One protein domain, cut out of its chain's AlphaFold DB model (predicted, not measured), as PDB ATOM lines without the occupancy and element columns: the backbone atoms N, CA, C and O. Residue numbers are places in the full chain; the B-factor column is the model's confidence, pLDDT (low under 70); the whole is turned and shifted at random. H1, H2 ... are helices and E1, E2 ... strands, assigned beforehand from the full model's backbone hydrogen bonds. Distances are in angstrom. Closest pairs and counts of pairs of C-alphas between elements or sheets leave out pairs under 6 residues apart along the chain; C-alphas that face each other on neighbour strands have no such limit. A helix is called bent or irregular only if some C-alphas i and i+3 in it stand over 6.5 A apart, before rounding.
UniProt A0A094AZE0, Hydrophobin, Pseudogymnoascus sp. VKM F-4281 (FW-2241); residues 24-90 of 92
ATOM      1  N   PRO A  24     207.917 179.818 257.292       84.81
ATOM      2  CA  PRO A  24     208.940 180.831 257.063       84.81
ATOM      3  C   PRO A  24     210.204 180.181 256.495       84.81
ATOM      4  O   PRO A  24     210.756 179.243 257.076       84.81
ATOM      5  N   GLN A  25     210.673 180.685 255.359       88.12
ATOM      6  CA  GLN A  25     211.865 180.223 254.653       88.12
ATOM      7  C   GLN A  25     212.787 181.410 254.364       88.12
ATOM      8  O   GLN A  25     212.331 182.491 254.002       88.12
ATOM      9  N   CYS A  26     214.094 181.205 254.503       88.69
ATOM     10  CA  CYS A  26     215.112 182.163 254.087       88.69
ATOM     11  C   CYS A  26     215.643 181.742 252.734       88.69
ATOM     12  O   CYS A  26     216.324 180.722 252.652       88.69
ATOM     13  N   CYS A  27     215.348 182.510 251.699       90.69
ATOM     14  CA  CYS A  27     215.729 182.202 250.332       90.69
ATOM     15  C   CYS A  27     216.776 183.190 249.832       90.69
ATOM     16  O   CYS A  27     216.765 184.366 250.183       90.69
ATOM     17  N   GLY A  28     217.696 182.723 248.994       89.25
ATOM     18  CA  GLY A  28     218.671 183.604 248.357       89.25
ATOM     19  C   GLY A  28     218.021 184.556 247.352       89.25
ATOM     20  O   GLY A  28     218.495 185.680 247.199       89.25
ATOM     21  N   GLN A  29     216.964 184.100 246.668       88.38
ATOM     22  CA  GLN A  29     216.225 184.871 245.663       88.38
ATOM     23  C   GLN A  29     214.759 184.431 245.560       88.38
ATOM     24  O   GLN A  29     214.460 183.243 245.697       88.38
ATOM     25  N   VAL A  30     213.876 185.366 245.212       89.81
ATOM     26  CA  VAL A  30     212.533 185.106 244.672       89.81
ATOM     27  C   VAL A  30     212.505 185.281 243.164       89.81
ATOM     28  O   VAL A  30     212.917 186.314 242.642       89.81
ATOM     29  N   LEU A  31     211.942 184.301 242.460       90.94
ATOM     30  CA  LEU A  31     211.687 184.364 241.023       90.94
ATOM     31  C   LEU A  31     210.259 183.910 240.716       90.94
ATOM     32  O   LEU A  31     209.722 183.036 241.385       90.94
ATOM     33  N   ASP A  32     209.645 184.446 239.666       89.19
ATOM     34  CA  ASP A  32     208.378 183.909 239.162       89.19
ATOM     35  C   ASP A  32     208.539 182.479 238.632       89.19
ATOM     36  O   ASP A  32     209.531 182.163 237.972       89.19
ATOM     37  N   ALA A  33     207.520 181.633 238.813       86.94
ATOM     38  CA  ALA A  33     207.498 180.275 238.257       86.94
ATOM     39  C   ALA A  33     207.673 180.227 236.725       86.94
ATOM     40  O   ALA A  33     208.127 179.222 236.184       86.94
ATOM     41  N   SER A  34     207.343 181.318 236.025       86.62
ATOM     42  CA  SER A  34     207.533 181.456 234.572       86.62
ATOM     43  C   SER A  34     208.974 181.810 234.170       86.62
ATOM     44  O   SER A  34     209.281 181.886 232.980       86.62
ATOM     45  N   ASN A  35     209.870 182.064 235.132       90.50
ATOM     46  CA  ASN A  35     211.265 182.375 234.851       90.50
ATOM     47  C   ASN A  35     211.977 181.134 234.268       90.50
ATOM     48  O   ASN A  35     211.883 180.044 234.842       90.50
ATOM     49  N   PRO A  36     212.735 181.269 233.163       89.81
ATOM     50  CA  PRO A  36     213.407 180.137 232.523       89.81
ATOM     51  C   PRO A  36     214.408 179.418 233.440       89.81
ATOM     52  O   PRO A  36     214.614 178.216 233.288       89.81
ATOM     53  N   GLN A  37     215.007 180.112 234.413       89.88
ATOM     54  CA  GLN A  37     215.887 179.495 235.410       89.88
ATOM     55  C   GLN A  37     215.105 178.574 236.352       89.88
ATOM     56  O   GLN A  37     215.577 177.484 236.667       89.88
ATOM     57  N   VAL A  38     213.897 178.978 236.757       90.44
ATOM     58  CA  VAL A  38     213.007 178.152 237.583       90.44
ATOM     59  C   VAL A  38     212.555 176.926 236.798       90.44
ATOM     60  O   VAL A  38     212.648 175.819 237.316       90.44
ATOM     61  N   ALA A  39     212.161 177.094 235.532       89.00
ATOM     62  CA  ALA A  39     211.782 175.980 234.661       89.00
ATOM     63  C   ALA A  39     212.934 174.978 234.450       89.00
ATOM     64  O   ALA A  39     212.712 173.768 234.465       89.00
ATOM     65  N   LEU A  40     214.172 175.466 234.304       90.25
ATOM     66  CA  LEU A  40     215.355 174.613 234.203       90.25
ATOM     67  C   LEU A  40     215.597 173.825 235.498       90.25
ATOM     68  O   LEU A  40     215.770 172.610 235.439       90.25
ATOM     69  N   LEU A  41     215.588 174.489 236.660       89.75
ATOM     70  CA  LEU A  41     215.751 173.814 237.953       89.75
ATOM     71  C   LEU A  41     214.640 172.786 238.194       89.75
ATOM     72  O   LEU A  41     214.922 171.663 238.601       89.75
ATOM     73  N   ALA A  42     213.393 173.154 237.908       88.69
ATOM     74  CA  ALA A  42     212.239 172.274 238.019       88.69
ATOM     75  C   ALA A  42     212.395 171.029 237.138       88.69
ATOM     76  O   ALA A  42     212.236 169.913 237.627       88.69
ATOM     77  N   GLY A  43     212.807 171.204 235.878       89.06
ATOM     78  CA  GLY A  43     213.066 170.101 234.952       89.06
ATOM     79  C   GLY A  43     214.197 169.176 235.410       89.06
ATOM     80  O   GLY A  43     214.070 167.960 235.301       89.06
ATOM     81  N   LEU A  44     215.273 169.726 235.985       89.94
ATOM     82  CA  LEU A  44     216.373 168.937 236.560       89.94
ATOM     83  C   LEU A  44     215.940 168.130 237.792       89.94
ATOM     84  O   LEU A  44     216.466 167.047 238.039       89.94
ATOM     85  N   LEU A  45     214.986 168.659 238.557       88.06
ATOM     86  CA  LEU A  45     214.408 168.005 239.728       88.06
ATOM     87  C   LEU A  45     213.227 167.079 239.375       88.06
ATOM     88  O   LEU A  45     212.723 166.386 240.256       88.06
ATOM     89  N   GLY A  46     212.787 167.052 238.112       88.19
ATOM     90  CA  GLY A  46     211.630 166.271 237.662       88.19
ATOM     91  C   GLY A  46     210.288 166.793 238.186       88.19
ATOM     92  O   GLY A  46     209.364 166.008 238.385       88.19
ATOM     93  N   ILE A  47     210.187 168.097 238.448       86.19
ATOM     94  CA  ILE A  47     209.000 168.752 239.003       86.19
ATOM     95  C   ILE A  47     208.282 169.508 237.890       86.19
ATOM     96  O   ILE A  47     208.886 170.319 237.187       86.19
ATOM     97  N   GLU A  48     206.972 169.316 237.785       82.81
ATOM     98  CA  GLU A  48     206.128 170.161 236.946       82.81
ATOM     99  C   GLU A  48     205.573 171.318 237.778       82.81
ATOM    100  O   GLU A  48     204.669 171.143 238.595       82.81
ATOM    101  N   LEU A  49     206.126 172.518 237.580       80.88
ATOM    102  CA  LEU A  49     205.540 173.742 238.118       80.88
ATOM    103  C   LEU A  49     204.589 174.353 237.083       80.88
ATOM    104  O   LEU A  49     205.054 174.801 236.031       80.88
ATOM    105  N   PRO A  50     203.277 174.453 237.361       76.69
ATOM    106  CA  PRO A  50     202.408 175.251 236.517       76.69
ATOM    107  C   PRO A  50     202.834 176.729 236.574       76.69
ATOM    108  O   PRO A  50     203.237 177.215 237.634       76.69
ATOM    109  N   PRO A  51     202.699 177.501 235.484       69.88
ATOM    110  CA  PRO A  51     203.050 178.925 235.476       69.88
ATOM    111  C   PRO A  51     202.216 179.749 236.473       69.88
ATOM    112  O   PRO A  51     202.632 180.823 236.893       69.88
ATOM    113  N   SER A  52     201.065 179.224 236.908       76.56
ATOM    114  CA  SER A  52     200.216 179.794 237.958       76.56
ATOM    115  C   SER A  52     200.689 179.498 239.389       76.56
ATOM    116  O   SER A  52     199.972 179.827 240.328       76.56
ATOM    117  N   SER A  53     201.858 178.871 239.581       77.12
ATOM    118  CA  SER A  53     202.396 178.543 240.918       77.12
ATOM    119  C   SER A  53     202.804 179.774 241.734       77.12
ATOM    120  O   SER A  53     203.127 179.645 242.913       77.12
ATOM    121  N   GLY A  54     202.787 180.960 241.120       84.69
ATOM    122  CA  GLY A  54     203.199 182.206 241.751       84.69
ATOM    123  C   GLY A  54     204.718 182.293 241.929       84.69
ATOM    124  O   GLY A  54     205.466 181.627 241.203       84.69
ATOM    125  N   PRO A  55     205.188 183.123 242.871       88.06
ATOM    126  CA  PRO A  55     206.607 183.274 243.135       88.06
ATOM    127  C   PRO A  55     207.196 182.014 243.780       88.06
ATOM    128  O   PRO A  55     206.554 181.304 244.560       88.06
ATOM    129  N   VAL A  56     208.451 181.753 243.445       91.12
ATOM    130  CA  VAL A  56     209.236 180.588 243.837       91.12
ATOM    131  C   VAL A  56     210.511 181.085 244.505       91.12
ATOM    132  O   VAL A  56     211.223 181.929 243.963       91.12
ATOM    133  N   GLY A  57     210.796 180.565 245.693       91.31
ATOM    134  CA  GLY A  57     212.040 180.821 246.402       91.31
ATOM    135  C   GLY A  57     213.150 179.887 245.920       91.31
ATOM    136  O   GLY A  57     212.921 178.691 245.732       91.31
ATOM    137  N   ILE A  58     214.354 180.428 245.740       91.25
ATOM    138  CA  ILE A  58     215.559 179.701 245.327       91.25
ATOM    139  C   ILE A  58     216.590 179.712 246.451       91.25
ATOM    140  O   ILE A  58     216.790 180.737 247.105       91.25
ATOM    141  N   ALA A  59     217.273 178.578 246.635       90.19
ATOM    142  CA  ALA A  59     218.249 178.364 247.705       90.19
ATOM    143  C   ALA A  59     217.657 178.733 249.078       90.19
ATOM    144  O   ALA A  59     218.163 179.606 249.783       90.19
ATOM    145  N   CYS A  60     216.531 178.101 249.401       88.56
ATOM    146  CA  CYS A  60     215.778 178.310 250.622       88.56
ATOM    147  C   CYS A  60     216.219 177.373 251.743       88.56
ATOM    148  O   CYS A  60     216.438 176.181 251.543       88.56
ATOM    149  N   SER A  61     216.283 177.899 252.958       86.44
ATOM    150  CA  SER A  61     216.484 177.120 254.178       86.44
ATOM    151  C   SER A  61     215.433 177.492 255.227       86.44
ATOM    152  O   SER A  61     214.988 178.644 255.245       86.44
ATOM    153  N   PRO A  62     215.040 176.563 256.117       78.12
ATOM    154  CA  PRO A  62     214.199 176.893 257.264       78.12
ATOM    155  C   PRO A  62     214.830 178.004 258.115       78.12
ATOM    156  O   PRO A  62     216.045 178.017 258.318       78.12
ATOM    157  N   ILE A  63     214.017 178.947 258.598       75.38
ATOM    158  CA  ILE A  63     214.488 180.029 259.473       75.38
ATOM    159  C   ILE A  63     214.413 179.595 260.940       75.38
ATOM    160  O   ILE A  63     213.322 179.426 261.473       75.38
ATOM    161  N   ASP A  64     215.565 179.570 261.618       66.50
ATOM    162  CA  ASP A  64     215.679 179.493 263.089       66.50
ATOM    163  C   ASP A  64     215.857 180.882 263.749       66.50
ATOM    164  O   ASP A  64     216.378 181.020 264.855       66.50
ATOM    165  N   GLY A  65     215.447 181.952 263.061       63.66
ATOM    166  CA  GLY A  65     215.400 183.321 263.596       63.66
ATOM    167  C   GLY A  65     216.407 184.319 263.009       63.66
ATOM    168  O   GLY A  65     216.369 185.485 263.397       63.66
ATOM    169  N   ASN A  66     217.267 183.916 262.062       70.31
ATOM    170  CA  ASN A  66     218.141 184.832 261.319       70.31
ATOM    171  C   ASN A  66     218.182 184.469 259.826       70.31
ATOM    172  O   ASN A  66     218.533 183.345 259.477       70.31
ATOM    173  N   CYS A  67     217.851 185.423 258.954       80.19
ATOM    174  CA  CYS A  67     217.907 185.259 257.503       80.19
ATOM    175  C   CYS A  67     218.827 186.319 256.896       80.19
ATOM    176  O   CYS A  67     218.610 187.513 257.080       80.19
ATOM    177  N   SER A  68     219.870 185.882 256.186       82.31
ATOM    178  CA  SER A  68     220.772 186.780 255.447       82.31
ATOM    179  C   SER A  68     220.324 187.036 254.001       82.31
ATOM    180  O   SER A  68     220.948 187.841 253.318       82.31
ATOM    181  N   GLY A  69     219.284 186.332 253.541       81.56
ATOM    182  CA  GLY A  69     218.647 186.507 252.234       81.56
ATOM    183  C   GLY A  69     217.270 187.167 252.342       81.56
ATOM    184  O   GLY A  69     217.013 187.961 253.246       81.56
ATOM    185  N   GLU A  70     216.375 186.816 251.422       85.50
ATOM    186  CA  GLU A  70     214.971 187.215 251.456       85.50
ATOM    187  C   GLU A  70     214.170 186.274 252.356       85.50
ATOM    188  O   GLU A  70     214.195 185.051 252.204       85.50
ATOM    189  N   SER A  71     213.435 186.858 253.296       86.75
ATOM    190  CA  SER A  71     212.500 186.115 254.130       86.75
ATOM    191  C   SER A  71     211.167 185.969 253.422       86.75
ATOM    192  O   SER A  71     210.570 186.968 253.013       86.75
ATOM    193  N   LEU A  72     210.698 184.732 253.281       87.88
ATOM    194  CA  LEU A  72     209.479 184.392 252.562       87.88
ATOM    195  C   LEU A  72     208.582 183.475 253.381       87.88
ATOM    196  O   LEU A  72     209.050 182.664 254.175       87.88
ATOM    197  N   CYS A  73     207.286 183.565 253.119       89.19
ATOM    198  CA  CYS A  73     206.292 182.609 253.571       89.19
ATOM    199  C   CYS A  73     205.921 181.712 252.402       89.19
ATOM    200  O   CYS A  73     205.330 182.177 251.429       89.19
ATOM    201  N   CYS A  74     206.282 180.435 252.481       88.69
ATOM    202  CA  CYS A  74     206.042 179.488 251.401       88.69
ATOM    203  C   CYS A  74     205.026 178.428 251.821       88.69
ATOM    204  O   CYS A  74     205.063 177.916 252.936       88.69
ATOM    205  N   THR A  75     204.093 178.110 250.926       87.50
ATOM    206  CA  THR A  75     203.001 177.151 251.191       87.50
ATOM    207  C   THR A  75     203.207 175.799 250.522       87.50
ATOM    208  O   THR A  75     202.551 174.824 250.886       87.50
ATOM    209  N   GLY A  76     204.086 175.735 249.523       82.75
ATOM    210  CA  GLY A  76     204.369 174.515 248.791       82.75
ATOM    211  C   GLY A  76     205.545 173.715 249.351       82.75
ATOM    212  O   GLY A  76     206.248 174.166 250.254       82.75
ATOM    213  N   PRO A  77     205.787 172.519 248.787       82.50
ATOM    214  CA  PRO A  77     206.899 171.669 249.188       82.50
ATOM    215  C   PRO A  77     208.259 172.322 248.908       82.50
ATOM    216  O   PRO A  77     208.440 173.044 247.923       82.50
ATOM    217  N   SER A  78     209.227 171.996 249.766       84.81
ATOM    218  CA  SER A  78     210.642 172.295 249.557       84.81
ATOM    219  C   SER A  78     211.336 171.142 248.840       84.81
ATOM    220  O   SER A  78     211.238 169.984 249.246       84.81
ATOM    221  N   TYR A  79     212.072 171.461 247.780       87.56
ATOM    222  CA  TYR A  79     212.790 170.497 246.954       87.56
ATOM    223  C   TYR A  79     214.288 170.588 247.240       87.56
ATOM    224  O   TYR A  79     215.024 171.333 246.590       87.56
ATOM    225  N   ASN A  80     214.737 169.839 248.252       83.25
ATOM    226  CA  ASN A  80     216.125 169.830 248.740       83.25
ATOM    227  C   ASN A  80     216.652 171.215 249.168       83.25
ATOM    228  O   ASN A  80     217.855 171.460 249.105       83.25
ATOM    229  N   GLY A  81     215.766 172.147 249.542       78.75
ATOM    230  CA  GLY A  81     216.145 173.530 249.850       78.75
ATOM    231  C   GLY A  81     216.644 174.331 248.642       78.75
ATOM    232  O   GLY A  81     217.023 175.486 248.777       78.75
ATOM    233  N   LEU A  82     216.642 173.766 247.432       86.44
ATOM    234  CA  LEU A  82     217.061 174.495 246.236       86.44
ATOM    235  C   LEU A  82     215.916 175.330 245.665       86.44
ATOM    236  O   LEU A  82     216.154 176.396 245.103       86.44
ATOM    237  N   LEU A  83     214.690 174.834 245.820       89.06
ATOM    238  CA  LEU A  83     213.485 175.421 245.259       89.06
ATOM    239  C   LEU A  83     212.311 175.210 246.222       89.06
ATOM    240  O   LEU A  83     212.115 174.100 246.714       89.06
ATOM    241  N   VAL A  84     211.528 176.258 246.476       89.62
ATOM    242  CA  VAL A  84     210.282 176.202 247.260       89.62
ATOM    243  C   VAL A  84     209.209 177.000 246.531       89.62
ATOM    244  O   VAL A  84     209.474 178.098 246.052       89.62
ATOM    245  N   VAL A  85     208.000 176.453 246.420       88.44
ATOM    246  CA  VAL A  85     206.918 177.054 245.621       88.44
ATOM    247  C   VAL A  85     205.860 177.741 246.475       88.44
ATOM    248  O   VAL A  85     205.707 177.447 247.662       88.44
ATOM    249  N   GLY A  86     205.100 178.640 245.846       86.69
ATOM    250  CA  GLY A  86     204.022 179.365 246.512       86.69
ATOM    251  C   GLY A  86     204.553 180.275 247.612       86.69
ATOM    252  O   GLY A  86     203.990 180.296 248.708       86.69
ATOM    253  N   CYS A  87     205.670 180.949 247.330       89.06
ATOM    254  CA  CYS A  87     206.332 181.857 248.248       89.06
ATOM    255  C   CYS A  87     205.796 183.278 248.086       89.06
ATOM    256  O   CYS A  87     205.587 183.766 246.977       89.06
ATOM    257  N   THR A  88     205.619 183.964 249.203       87.00
ATOM    258  CA  THR A  88     205.295 185.389 249.260       87.00
ATOM    259  C   THR A  88     206.278 186.093 250.193       87.00
ATOM    260  O   THR A  88     206.829 185.443 251.082       87.00
ATOM    261  N   PRO A  89     206.545 187.399 250.012       81.75
ATOM    262  CA  PRO A  89     207.393 188.145 250.937       81.75
ATOM    263  C   PRO A  89     206.892 187.996 252.377       81.75
ATOM    264  O   PRO A  89     205.714 188.253 252.638       81.75
ATOM    265  N   ALA A  90     207.769 187.594 253.305       71.81
ATOM    266  CA  ALA A  90     207.447 187.512 254.726       71.81
ATOM    267  C   ALA A  90     207.401 188.928 255.313       71.81
ATOM    268  O   ALA A  90     208.336 189.398 255.958       71.81
TER     269      ALA A  90
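This is residues 24 to 90 of the 92 residues of the protein "Hydrophobin" of Pseudogymnoascus sp. VKM F-4281 (FW-2241) (UniProt A0A094AZE0). A small five-stranded antiparallel sheet is curled like part of a barrel and folded back on itself, E4 and E2 facing E3 and E5 with E1 as the hinge; E4 runs on into E5 across one residue, so that the two edges of the sheet are joined. H1 lies at one end of the longest axis, and the link from E2 to E3 lies at the other. The printed part has 67 residues with one named helix and five named strands, in the order E1, H1, E2, E3, E4, E5; the sheet runs E4, E2, E1, E3, E5, and the class is mixed, helices and strands. The whole is compact, with a radius of gyration of the C-alphas of 10.8 A, and elongated, with spans of 31 by 19 by 17 A.

E1, residues 24 to 32, is the hinge of a folded sheet, one sheet bent back on itself into two leaves that face each other. One leaf is E2, residues 55 to 62, with E4, residues 83 to 85; the other is E3, residues 70 to 74, with E5, residues 87 to 89; 18 pairs of C-alphas between the leaves are within 11 A. The sheet is strongly twisted. E1 bends by 95 degrees at residue 28, and E2 by 87 degrees at residue 59. Within hydrogen-bond range are N 56 and O 31 between E2 and E1 at 2.7 A, N 25 and O 72 between E1 and E3 at 2.8 A, N 57 and O 84 between E2 and E4 at 2.8 A, and N 73 and O 88 between E3 and E5 at 2.8 A. The edge strands E4 and E5 meet only through their link, at 85 degrees. H1, residues 36 to 45, is on the sheet at a height of 9.8 A, over E2 and slantwise to the strands, at 49 degrees to E2 on the local plane. The closest C-alphas of H1 and E1 are those of Val 38 and Leu 31, 7.2 A apart. In H1 every O i to N i+4 pair is within hydrogen-bond range.

E1 begins at C-alpha 24 (208.940, 180.831, 257.063) and measures 18.2 A from first to last C-alpha. E2 measures 17.3 A, H1 14.1 A and E3 11.8 A; E4 and E5 have three residues each. H1 begins at C-alpha 36 (213.407, 180.137, 232.523), and E5 ends at C-alpha 89 (207.393, 188.145, 250.937).

The two C-alphas farthest apart are those of Gly 43 and Gly 65, at 31.6 A. The printed part has no cut and no long link. Mean pLDDT of the printed part is 85.1; residues 51, 64 and 65 are under 70.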